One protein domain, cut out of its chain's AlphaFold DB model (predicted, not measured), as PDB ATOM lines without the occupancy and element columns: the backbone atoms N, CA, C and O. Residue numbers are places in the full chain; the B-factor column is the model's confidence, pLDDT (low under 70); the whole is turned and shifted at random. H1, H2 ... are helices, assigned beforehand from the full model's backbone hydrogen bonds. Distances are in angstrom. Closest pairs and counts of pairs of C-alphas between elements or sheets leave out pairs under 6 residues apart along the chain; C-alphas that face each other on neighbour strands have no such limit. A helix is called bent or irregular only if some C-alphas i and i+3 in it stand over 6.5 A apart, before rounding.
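Overview. This is residues 60 to 133 of the 149 residues of the protein "Transposase, IS66" of Halomonas titanicae BH1 (UniProt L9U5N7). Three helices fold back and forth in a long, loose zigzag: H1 folds back beside the first part of H2, and H3 folds back from the far end of H2. H2, the longest helix, is the middle limb, touched by both of the others, while H1 and H3 do not meet; after H3 a tail without named elements, residues 119 to 133, sticks out at residues 121 to 126 and then doubles back. The printed part has 74 residues, with three named helices in the order H1, H2, H3 and no named strand, and the class is all helix, with 47 of the residues in helices. The whole is loose, with a radius of gyration of the C-alphas of 14.3 A, and elongated, with spans of 44 by 25 by 19 A.

Arrangement. H1, residues 60 to 71, and H2, residues 80 to 98, form a helical hairpin. They touch, H2 with residues 81 to 88 alone, and their closest C-alphas, those of Phe 66 and Ala 81, are 5.3 A apart. They run opposite ways at a shallow tilt of 34 degrees, only just short of steep. H2 and H3, residues 103 to 118, form a second helical hairpin. They touch, and their closest C-alphas, those of Ala 98 and Arg 106, are 5.1 A apart. They run opposite ways at a shallow tilt of 20 degrees. H1 and H3 are apart. In H1 and H2 every O i to N i+4 pair is within hydrogen-bond range; in H3 11 of 12 are.

Along the chain. H1 runs from Glu 60, whose C-alpha is at (89.741, 225.607, 267.654), to Lys 71, 17.3 A from first to last C-alpha. H2 runs from Lys 80, with its C-alpha at (91.149, 234.099, 252.478), to Ala 98, over 27.4 A. H3 begins at Pro 103 and ends at Ser 118, with C-alpha 118 at (103.512, 236.083, 261.418), and is 22.9 A long. No helix is bent or irregular.

Size, cuts and confidence. The two C-alphas farthest apart are those of Leu 74 and Ala 104, at 44.3 A, while the C-alphas of Glu 60 and Lys 133 are 17.6 A apart. The printed part has no cut. The link from H1 to H2 has 8 residues and is short; that from H2 to H3 has 4 and is tight. The C-alphas of residues 119 to 133 lie 10 to 18 A from the mean of all C-alphas, and residues 121 to 126 of this stretch stand free. The mean pLDDT of the printed part is 72.8, and 21 residues are under 70, namely residue 112 and residues 114 to 133.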
ATOM      1  N   GLU A  60      90.762 226.604 267.983       90.44
ATOM      2  CA  GLU A  60      89.741 225.607 267.654       90.44
ATOM      3  C   GLU A  60      88.438 226.276 267.197       90.44
ATOM      4  O   GLU A  60      87.861 225.871 266.187       90.44
ATOM      5  N   HIS A  61      88.002 227.320 267.909       87.38
ATOM      6  CA  HIS A  61      86.796 228.078 267.580       87.38
ATOM      7  C   HIS A  61      86.991 228.910 266.313       87.38
ATOM      8  O   HIS A  61      86.122 228.902 265.439       87.38
ATOM      9  N   ASP A  62      88.155 229.543 266.159       88.69
ATOM     10  CA  ASP A  62      88.476 230.312 264.955       88.69
ATOM     11  C   ASP A  62      88.507 229.417 263.711       88.69
ATOM     12  O   ASP A  62      87.902 229.746 262.690       88.69
ATOM     13  N   ARG A  63      89.125 228.227 263.799       91.62
ATOM     14  CA  ARG A  63      89.154 227.268 262.684       91.62
ATOM     15  C   ARG A  63      87.748 226.899 262.218       91.62
ATOM     16  O   ARG A  63      87.521 226.855 261.014       91.62
ATOM     17  N   ARG A  64      86.812 226.637 263.140       91.38
ATOM     18  CA  ARG A  64      85.422 226.289 262.787       91.38
ATOM     19  C   ARG A  64      84.773 227.396 261.958       91.38
ATOM     20  O   ARG A  64      84.205 227.100 260.914       91.38
ATOM     21  N   LYS A  65      84.943 228.663 262.349       87.62
ATOM     22  CA  LYS A  65      84.428 229.813 261.585       87.62
ATOM     23  C   LYS A  65      85.032 229.892 260.180       87.62
ATOM     24  O   LYS A  65      84.305 230.125 259.220       87.62
ATOM     25  N   PHE A  66      86.338 229.649 260.036       89.25
ATOM     26  CA  PHE A  66      86.983 229.631 258.717       89.25
ATOM     27  C   PHE A  66      86.553 228.446 257.845       89.25
ATOM     28  O   PHE A  66      86.460 228.604 256.632       89.25
ATOM     29  N   VAL A  67      86.249 227.287 258.435       89.88
ATOM     30  CA  VAL A  67      85.660 226.153 257.703       89.88
ATOM     31  C   VAL A  67      84.274 226.516 257.170       89.88
ATOM     32  O   VAL A  67      83.994 226.259 256.003       89.88
ATOM     33  N   GLU A  68      83.421 227.164 257.968       89.06
ATOM     34  CA  GLU A  68      82.116 227.631 257.478       89.06
ATOM     35  C   GLU A  68      82.265 228.692 256.375       89.06
ATOM     36  O   GLU A  68      81.590 228.618 255.349       89.06
ATOM     37  N   ALA A  69      83.214 229.623 256.522       88.44
ATOM     38  CA  ALA A  69      83.526 230.611 255.488       88.44
ATOM     39  C   ALA A  69      84.044 229.973 254.183       88.44
ATOM     40  O   ALA A  69      83.758 230.468 253.095       88.44
ATOM     41  N   GLN A  70      84.776 228.860 254.270       88.25
ATOM     42  CA  GLN A  70      85.249 228.122 253.100       88.25
ATOM     43  C   GLN A  70      84.086 227.502 252.309       88.25
ATOM     44  O   GLN A  70      84.135 227.465 251.083       88.25
ATOM     45  N   LYS A  71      83.016 227.050 252.981       88.12
ATOM     46  CA  LYS A  71      81.855 226.424 252.321       88.12
ATOM     47  C   LYS A  71      81.069 227.390 251.434       88.12
ATOM     48  O   LYS A  71      80.524 226.968 250.420       88.12
ATOM     49  N   VAL A  72      81.003 228.665 251.819       87.62
ATOM     50  CA  VAL A  72      80.307 229.715 251.051       87.62
ATOM     51  C   VAL A  72      81.190 230.342 249.966       87.62
ATOM     52  O   VAL A  72      80.718 231.149 249.168       87.62
ATOM     53  N   GLN A  73      82.474 229.984 249.923       82.25
ATOM     54  CA  GLN A  73      83.405 230.467 248.914       82.25
ATOM     55  C   GLN A  73      83.105 229.839 247.545       82.25
ATOM     56  O   GLN A  73      82.758 228.662 247.437       82.25
ATOM     57  N   LEU A  74      83.278 230.620 246.475       80.38
ATOM     58  CA  LEU A  74      83.108 230.134 245.104       80.38
ATOM     59  C   LEU A  74      84.063 228.962 244.822       80.38
ATOM     60  O   LEU A  74      85.278 229.071 245.024       80.38
ATOM     61  N   LYS A  75      83.505 227.848 244.329       74.56
ATOM     62  CA  LYS A  75      84.259 226.630 244.004       74.56
ATOM     63  C   LYS A  75      85.377 226.940 242.998       74.56
ATOM     64  O   LYS A  75      85.157 227.641 242.016       74.56
ATOM     65  N   GLY A  76      86.570 226.400 243.249       70.62
ATOM     66  CA  GLY A  76      87.721 226.495 242.341       70.62
ATOM     67  C   GLY A  76      88.649 227.696 242.550       70.62
ATOM     68  O   GLY A  76      89.647 227.806 241.844       70.62
ATOM     69  N   LYS A  77      88.383 228.581 243.521       73.12
ATOM     70  CA  LYS A  77      89.301 229.674 243.885       73.12
ATOM     71  C   LYS A  77      89.876 229.441 245.277       73.12
ATOM     72  O   LYS A  77      89.126 229.115 246.188       73.12
ATOM     73  N   THR A  78      91.187 229.641 245.438       79.75
ATOM     74  CA  THR A  78      91.818 229.749 246.765       79.75
ATOM     75  C   THR A  78      91.497 231.128 247.321       79.75
ATOM     76  O   THR A  78      91.811 232.135 246.688       79.75
ATOM     77  N   GLY A  79      90.860 231.183 248.485       84.81
ATOM     78  CA  GLY A  79      90.455 232.434 249.113       84.81
ATOM     79  C   GLY A  79      91.087 232.650 250.480       84.81
ATOM     80  O   GLY A  79      91.959 231.909 250.939       84.81
ATOM     81  N   LYS A  80      90.635 233.711 251.156       86.19
ATOM     82  CA  LYS A  80      91.149 234.099 252.478       86.19
ATOM     83  C   LYS A  80      90.897 233.015 253.534       86.19
ATOM     84  O   LYS A  80      91.726 232.841 254.425       86.19
ATOM     85  N   ALA A  81      89.797 232.266 253.412       87.56
ATOM     86  CA  ALA A  81      89.480 231.158 254.309       87.56
ATOM     87  C   ALA A  81      90.506 230.018 254.185       87.56
ATOM     88  O   ALA A  81      91.039 229.568 255.198       87.56
ATOM     89  N   ASP A  82      90.868 229.613 252.962       88.88
ATOM     90  CA  ASP A  82      91.899 228.590 252.726       88.88
ATOM     91  C   ASP A  82      93.260 229.014 253.275       88.88
ATOM     92  O   ASP A  82      93.961 228.225 253.916       88.88
ATOM     93  N   TRP A  83      93.631 230.278 253.051       89.69
ATOM     94  CA  TRP A  83      94.877 230.828 253.570       89.69
ATOM     95  C   TRP A  83      94.915 230.768 255.102       89.69
ATOM     96  O   TRP A  83      95.890 230.264 255.664       89.69
ATOM     97  N   ALA A  84      93.846 231.205 255.776       88.50
ATOM     98  CA  ALA A  84      93.750 231.176 257.233       88.50
ATOM     99  C   ALA A  84      93.819 229.742 257.781       88.50
ATOM    100  O   ALA A  84      94.598 229.462 258.694       88.50
ATOM    101  N   LEU A  85      93.080 228.803 257.177       90.69
ATOM    102  CA  LEU A  85      93.122 227.385 257.547       90.69
ATOM    103  C   LEU A  85      94.529 226.796 257.388       90.69
ATOM    104  O   LEU A  85      94.976 226.032 258.246       90.69
ATOM    105  N   ASN A  86      95.258 227.179 256.339       91.50
ATOM    106  CA  ASN A  86      96.639 226.754 256.141       91.50
ATOM    107  C   ASN A  86      97.591 227.324 257.203       91.50
ATOM    108  O   ASN A  86      98.458 226.587 257.676       91.50
ATOM    109  N   GLN A  87      97.426 228.576 257.642       89.56
ATOM    110  CA  GLN A  87      98.236 229.099 258.753       89.56
ATOM    111  C   GLN A  87      97.921 228.382 260.074       89.56
ATOM    112  O   GLN A  87      98.841 228.002 260.799       89.56
ATOM    113  N   ILE A  88      96.643 228.099 260.358       89.50
ATOM    114  CA  ILE A  88      96.241 227.331 261.549       89.50
ATOM    115  C   ILE A  88      96.858 225.922 261.527       89.50
ATOM    116  O   ILE A  88      97.366 225.451 262.544       89.50
ATOM    117  N   ARG A  89      96.898 225.255 260.364       90.88
ATOM    118  CA  ARG A  89      97.574 223.952 260.214       90.88
ATOM    119  C   ARG A  89      99.063 224.028 260.556       90.88
ATOM    120  O   ARG A  89      99.563 223.138 261.243       90.88
ATOM    121  N   LYS A  90      99.768 225.082 260.126       89.94
ATOM    122  CA  LYS A  90     101.185 225.287 260.476       89.94
ATOM    123  C   LYS A  90     101.375 225.470 261.982       89.94
ATOM    124  O   LYS A  90     102.272 224.854 262.552       89.94
ATOM    125  N   LEU A  91     100.500 226.233 262.644       87.94
ATOM    126  CA  LEU A  91     100.529 226.381 264.106       87.94
ATOM    127  C   LEU A  91     100.380 225.025 264.812       87.94
ATOM    128  O   LEU A  91     101.124 224.715 265.742       87.94
ATOM    129  N   TYR A  92      99.461 224.179 264.346       88.88
ATOM    130  CA  TYR A  92      99.271 222.840 264.909       88.88
ATOM    131  C   TYR A  92     100.465 221.912 264.663       88.88
ATOM    132  O   TYR A  92     100.799 221.109 265.535       88.88
ATOM    133  N   ALA A  93     101.147 222.036 263.522       88.69
ATOM    134  CA  ALA A  93     102.393 221.316 263.271       88.69
ATOM    135  C   ALA A  93     103.496 221.714 264.266       88.69
ATOM    136  O   ALA A  93     104.152 220.829 264.820       88.69
ATOM    137  N   VAL A  94     103.643 223.011 264.568       86.56
ATOM    138  CA  VAL A  94     104.589 223.498 265.590       86.56
ATOM    139  C   VAL A  94     104.255 222.918 266.968       86.56
ATOM    140  O   VAL A  94     105.143 222.399 267.644       86.56
ATOM    141  N   GLU A  95     102.984 222.926 267.385       86.62
ATOM    142  CA  GLU A  95     102.582 222.326 268.671       86.62
ATOM    143  C   GLU A  95     102.821 220.809 268.709       86.62
ATOM    144  O   GLU A  95     103.253 220.280 269.736       86.62
ATOM    145  N   LYS A  96     102.599 220.100 267.593       87.50
ATOM    146  CA  LYS A  96     102.871 218.659 267.490       87.50
ATOM    147  C   LYS A  96     104.358 218.361 267.682       87.50
ATOM    148  O   LYS A  96     104.692 217.463 268.451       87.50
ATOM    149  N   GLN A  97     105.236 219.131 267.039       85.94
ATOM    150  CA  GLN A  97     106.690 219.014 267.204       85.94
ATOM    151  C   GLN A  97     107.119 219.356 268.635       85.94
ATOM    152  O   GLN A  97     107.953 218.675 269.227       85.94
ATOM    153  N   ALA A  98     106.504 220.377 269.234       85.00
ATOM    154  CA  ALA A  98     106.862 220.837 270.567       85.00
ATOM    155  C   ALA A  98     106.379 219.908 271.700       85.00
ATOM    156  O   ALA A  98     106.842 220.046 272.833       85.00
ATOM    157  N   LYS A  99     105.465 218.964 271.426       84.38
ATOM    158  CA  LYS A  99     104.904 218.037 272.426       84.38
ATOM    159  C   LYS A  99     105.959 217.123 273.057       84.38
ATOM    160  O   LYS A  99     105.842 216.817 274.239       84.38
ATOM    161  N   ALA A 100     106.970 216.720 272.289       83.81
ATOM    162  CA  ALA A 100     108.051 215.845 272.747       83.81
ATOM    163  C   ALA A 100     109.190 216.595 273.468       83.81
ATOM    164  O   ALA A 100     110.115 215.968 273.973       83.81
ATOM    165  N   LEU A 101     109.145 217.931 273.512       84.00
ATOM    166  CA  LEU A 101     110.228 218.756 274.045       84.00
ATOM    167  C   LEU A 101     110.037 219.065 275.535       84.00
ATOM    168  O   LEU A 101     108.920 219.268 276.021       84.00
ATOM    169  N   ALA A 102     111.159 219.208 276.243       82.19
ATOM    170  CA  ALA A 102     111.177 219.683 277.622       82.19
ATOM    171  C   ALA A 102     110.510 221.074 277.750       82.19
ATOM    172  O   ALA A 102     110.557 221.873 276.808       82.19
ATOM    173  N   PRO A 103     109.906 221.423 278.904       76.88
ATOM    174  CA  PRO A 103     109.092 222.634 279.052       76.88
ATOM    175  C   PRO A 103     109.766 223.942 278.618       76.88
ATOM    176  O   PRO A 103     109.114 224.765 277.970       76.88
ATOM    177  N   ALA A 104     111.051 224.122 278.933       77.56
ATOM    178  CA  ALA A 104     111.818 225.307 278.552       77.56
ATOM    179  C   ALA A 104     112.029 225.385 277.028       77.56
ATOM    180  O   ALA A 104     111.723 226.400 276.403       77.56
ATOM    181  N   VAL A 105     112.446 224.275 276.416       77.50
ATOM    182  CA  VAL A 105     112.700 224.166 274.969       77.50
ATOM    183  C   VAL A 105     111.402 224.308 274.171       77.50
ATOM    184  O   VAL A 105     111.354 224.993 273.152       77.50
ATOM    185  N   ARG A 106     110.300 223.756 274.683       79.88
ATOM    186  CA  ARG A 106     108.953 223.903 274.115       79.88
ATOM    187  C   ARG A 106     108.514 225.365 274.024       79.88
ATOM    188  O   ARG A 106     107.886 225.750 273.042       79.88
ATOM    189  N   CYS A 107     108.848 226.195 275.015       75.25
ATOM    190  CA  CYS A 107     108.545 227.627 274.975       75.25
ATOM    191  C   CYS A 107     109.313 228.341 273.854       75.25
ATOM    192  O   CYS A 107     108.734 229.164 273.144       75.25
ATOM    193  N   VAL A 108     110.598 228.022 273.686       74.62
ATOM    194  CA  VAL A 108     111.442 228.598 272.630       74.62
ATOM    195  C   VAL A 108     110.950 228.160 271.251       74.62
ATOM    196  O   VAL A 108     110.743 229.010 270.387       74.62
ATOM    197  N   ASN A 109     110.647 226.869 271.077       76.12
ATOM    198  CA  ASN A 109     110.145 226.330 269.813       76.12
ATOM    199  C   ASN A 109     108.823 226.988 269.384       76.12
ATOM    200  O   ASN A 109     108.664 227.379 268.230       76.12
ATOM    201  N   ARG A 110     107.888 227.195 270.326       78.81
ATOM    202  CA  ARG A 110     106.636 227.920 270.047       78.81
ATOM    203  C   ARG A 110     106.876 229.354 269.600       78.81
ATOM    204  O   ARG A 110     106.212 229.812 268.678       78.81
ATOM    205  N   ARG A 111     107.798 230.069 270.255       72.50
ATOM    206  CA  ARG A 111     108.133 231.449 269.876       72.50
ATOM    207  C   ARG A 111     108.695 231.480 268.456       72.50
ATOM    208  O   ARG A 111     108.163 232.208 267.626       72.50
ATOM    209  N   ALA A 112     109.681 230.637 268.159       69.19
ATOM    210  CA  ALA A 112     110.295 230.557 266.834       69.19
ATOM    211  C   ALA A 112     109.281 230.198 265.731       69.19
ATOM    212  O   ALA A 112     109.203 230.887 264.715       69.19
ATOM    213  N   GLY A 113     108.450 229.174 265.956       71.81
ATOM    214  CA  GLY A 113     107.422 228.760 264.999       71.81
ATOM    215  C   GLY A 113     106.293 229.779 264.814       71.81
ATOM    216  O   GLY A 113     105.684 229.834 263.752       71.81
ATOM    217  N   HIS A 114     106.009 230.611 265.820       67.75
ATOM    218  CA  HIS A 114     105.030 231.691 265.691       67.75
ATOM    219  C   HIS A 114     105.572 232.855 264.848       67.75
ATOM    220  O   HIS A 114     104.862 233.361 263.979       67.75
ATOM    221  N   LEU A 115     106.830 233.257 265.073       57.97
ATOM    222  CA  LEU A 115     107.483 234.333 264.317       57.97
ATOM    223  C   LEU A 115     107.464 234.054 262.806       57.97
ATOM    224  O   LEU A 115     107.088 234.935 262.034       57.97
ATOM    225  N   SER A 116     107.758 232.819 262.395       58.50
ATOM    226  CA  SER A 116     107.781 232.421 260.980       58.50
ATOM    227  C   SER A 116     106.406 232.415 260.297       58.50
ATOM    228  O   SER A 116     106.325 232.550 259.078       58.50
ATOM    229  N   ILE A 117     105.315 232.281 261.058       63.56
ATOM    230  CA  ILE A 117     103.941 232.346 260.533       63.56
ATOM    231  C   ILE A 117     103.469 233.804 260.434       63.56
ATOM    232  O   ILE A 117     102.757 234.157 259.494       63.56
ATOM    233  N   SER A 118     103.896 234.663 261.366       55.22
ATOM    234  CA  SER A 118     103.512 236.083 261.418       55.22
ATOM    235  C   SER A 118     104.165 236.972 260.351       55.22
ATOM    236  O   SER A 118     103.638 238.037 260.046       55.22
ATOM    237  N   SER A 119     105.276 236.541 259.749       43.41
ATOM    238  CA  SER A 119     106.010 237.288 258.716       43.41
ATOM    239  C   SER A 119     105.500 237.057 257.282       43.41
ATOM    240  O   SER A 119     106.190 237.398 256.323       43.41
ATOM    241  N   ALA A 120     104.317 236.458 257.101       42.31
ATOM    242  CA  ALA A 120     103.724 236.253 255.778       42.31
ATOM    243  C   ALA A 120     103.165 237.579 255.200       42.31
ATOM    244  O   ALA A 120     102.451 238.296 255.909       42.31
ATOM    245  N   PRO A 121     103.448 237.925 253.927       32.41
ATOM    246  CA  PRO A 121     103.044 239.204 253.340       32.41
ATOM    247  C   PRO A 121     101.510 239.340 253.269       32.41
ATOM    248  O   PRO A 121     100.829 238.440 252.777       32.41
ATOM    249  N   GLY A 122     100.973 240.466 253.767       40.50
ATOM    250  CA  GLY A 122      99.539 240.815 253.718       40.50
ATOM    251  C   GLY A 122      98.838 241.063 255.066       40.50
ATOM    252  O   GLY A 122      97.638 241.322 255.086       40.50
ATOM    253  N   SER A 123      99.545 240.999 256.198       37.00
ATOM    254  CA  SER A 123      98.955 241.187 257.532       37.00
ATOM    255  C   SER A 123      98.996 242.652 257.997       37.00
ATOM    256  O   SER A 123      99.830 243.023 258.823       37.00
ATOM    257  N   THR A 124      98.074 243.495 257.530       33.47
ATOM    258  CA  THR A 124      97.801 244.772 258.207       33.47
ATOM    259  C   THR A 124      96.912 244.537 259.430       33.47
ATOM    260  O   THR A 124      95.701 244.370 259.318       33.47
ATOM    261  N   ASN A 125      97.573 244.595 260.589       36.12
ATOM    262  CA  ASN A 125      97.079 244.893 261.934       36.12
ATOM    263  C   ASN A 125      96.385 243.775 262.737       36.12
ATOM    264  O   ASN A 125      95.430 243.154 262.291       36.12
ATOM    265  N   HIS A 126      96.872 243.648 263.981       34.16
ATOM    266  CA  HIS A 126      96.315 243.041 265.203       34.16
ATOM    267  C   HIS A 126      96.112 241.514 265.301       34.16
ATOM    268  O   HIS A 126      95.070 241.038 265.740       34.16
ATOM    269  N   TRP A 127      97.154 240.715 265.051       33.81
ATOM    270  CA  TRP A 127      97.180 239.350 265.607       33.81
ATOM    271  C   TRP A 127      97.404 239.403 267.133       33.81
ATOM    272  O   TRP A 127      98.373 240.034 267.570       33.81
ATOM    273  N   PRO A 128      96.559 238.764 267.969       37.09
ATOM    274  CA  PRO A 128      96.757 238.753 269.416       37.09
ATOM    275  C   PRO A 128      98.100 238.106 269.758       37.09
ATOM    276  O   PRO A 128      98.360 236.959 269.388       37.09
ATOM    277  N   ARG A 129      98.965 238.837 270.475       33.47
ATOM    278  CA  ARG A 129     100.262 238.335 270.959       33.47
ATOM    279  C   ARG A 129     100.072 237.008 271.704       33.47
ATOM    280  O   ARG A 129      99.539 236.971 272.817       33.47
ATOM    281  N   TYR A 130     100.564 235.922 271.110       40.75
ATOM    282  CA  TYR A 130     100.636 234.619 271.762       40.75
ATOM    283  C   TYR A 130     101.622 234.679 272.936       40.75
ATOM    284  O   TYR A 130     102.673 235.310 272.851       40.75
ATOM    285  N   CYS A 131     101.311 234.009 274.047       34.38
ATOM    286  CA  CYS A 131     102.207 233.961 275.200       34.38
ATOM    287  C   CYS A 131     102.171 232.592 275.869       34.38
ATOM    288  O   CYS A 131     101.129 231.934 275.880       34.38
ATOM    289  N   PRO A 132     103.283 232.171 276.485       34.09
ATOM    290  CA  PRO A 132     103.562 230.760 276.706       34.09
ATOM    291  C   PRO A 132     102.854 230.133 277.916       34.09
ATOM    292  O   PRO A 132     103.067 228.950 278.178       34.09
ATOM    293  N   LYS A 133     102.046 230.887 278.673       27.09
ATOM    294  CA  LYS A 133     101.365 230.417 279.892       27.09
ATOM    295  C   LYS A 133      99.874 230.712 279.808       27.09
ATOM    296  O   LYS A 133      99.411 231.743 280.270       27.09
TER     297      LYS A 133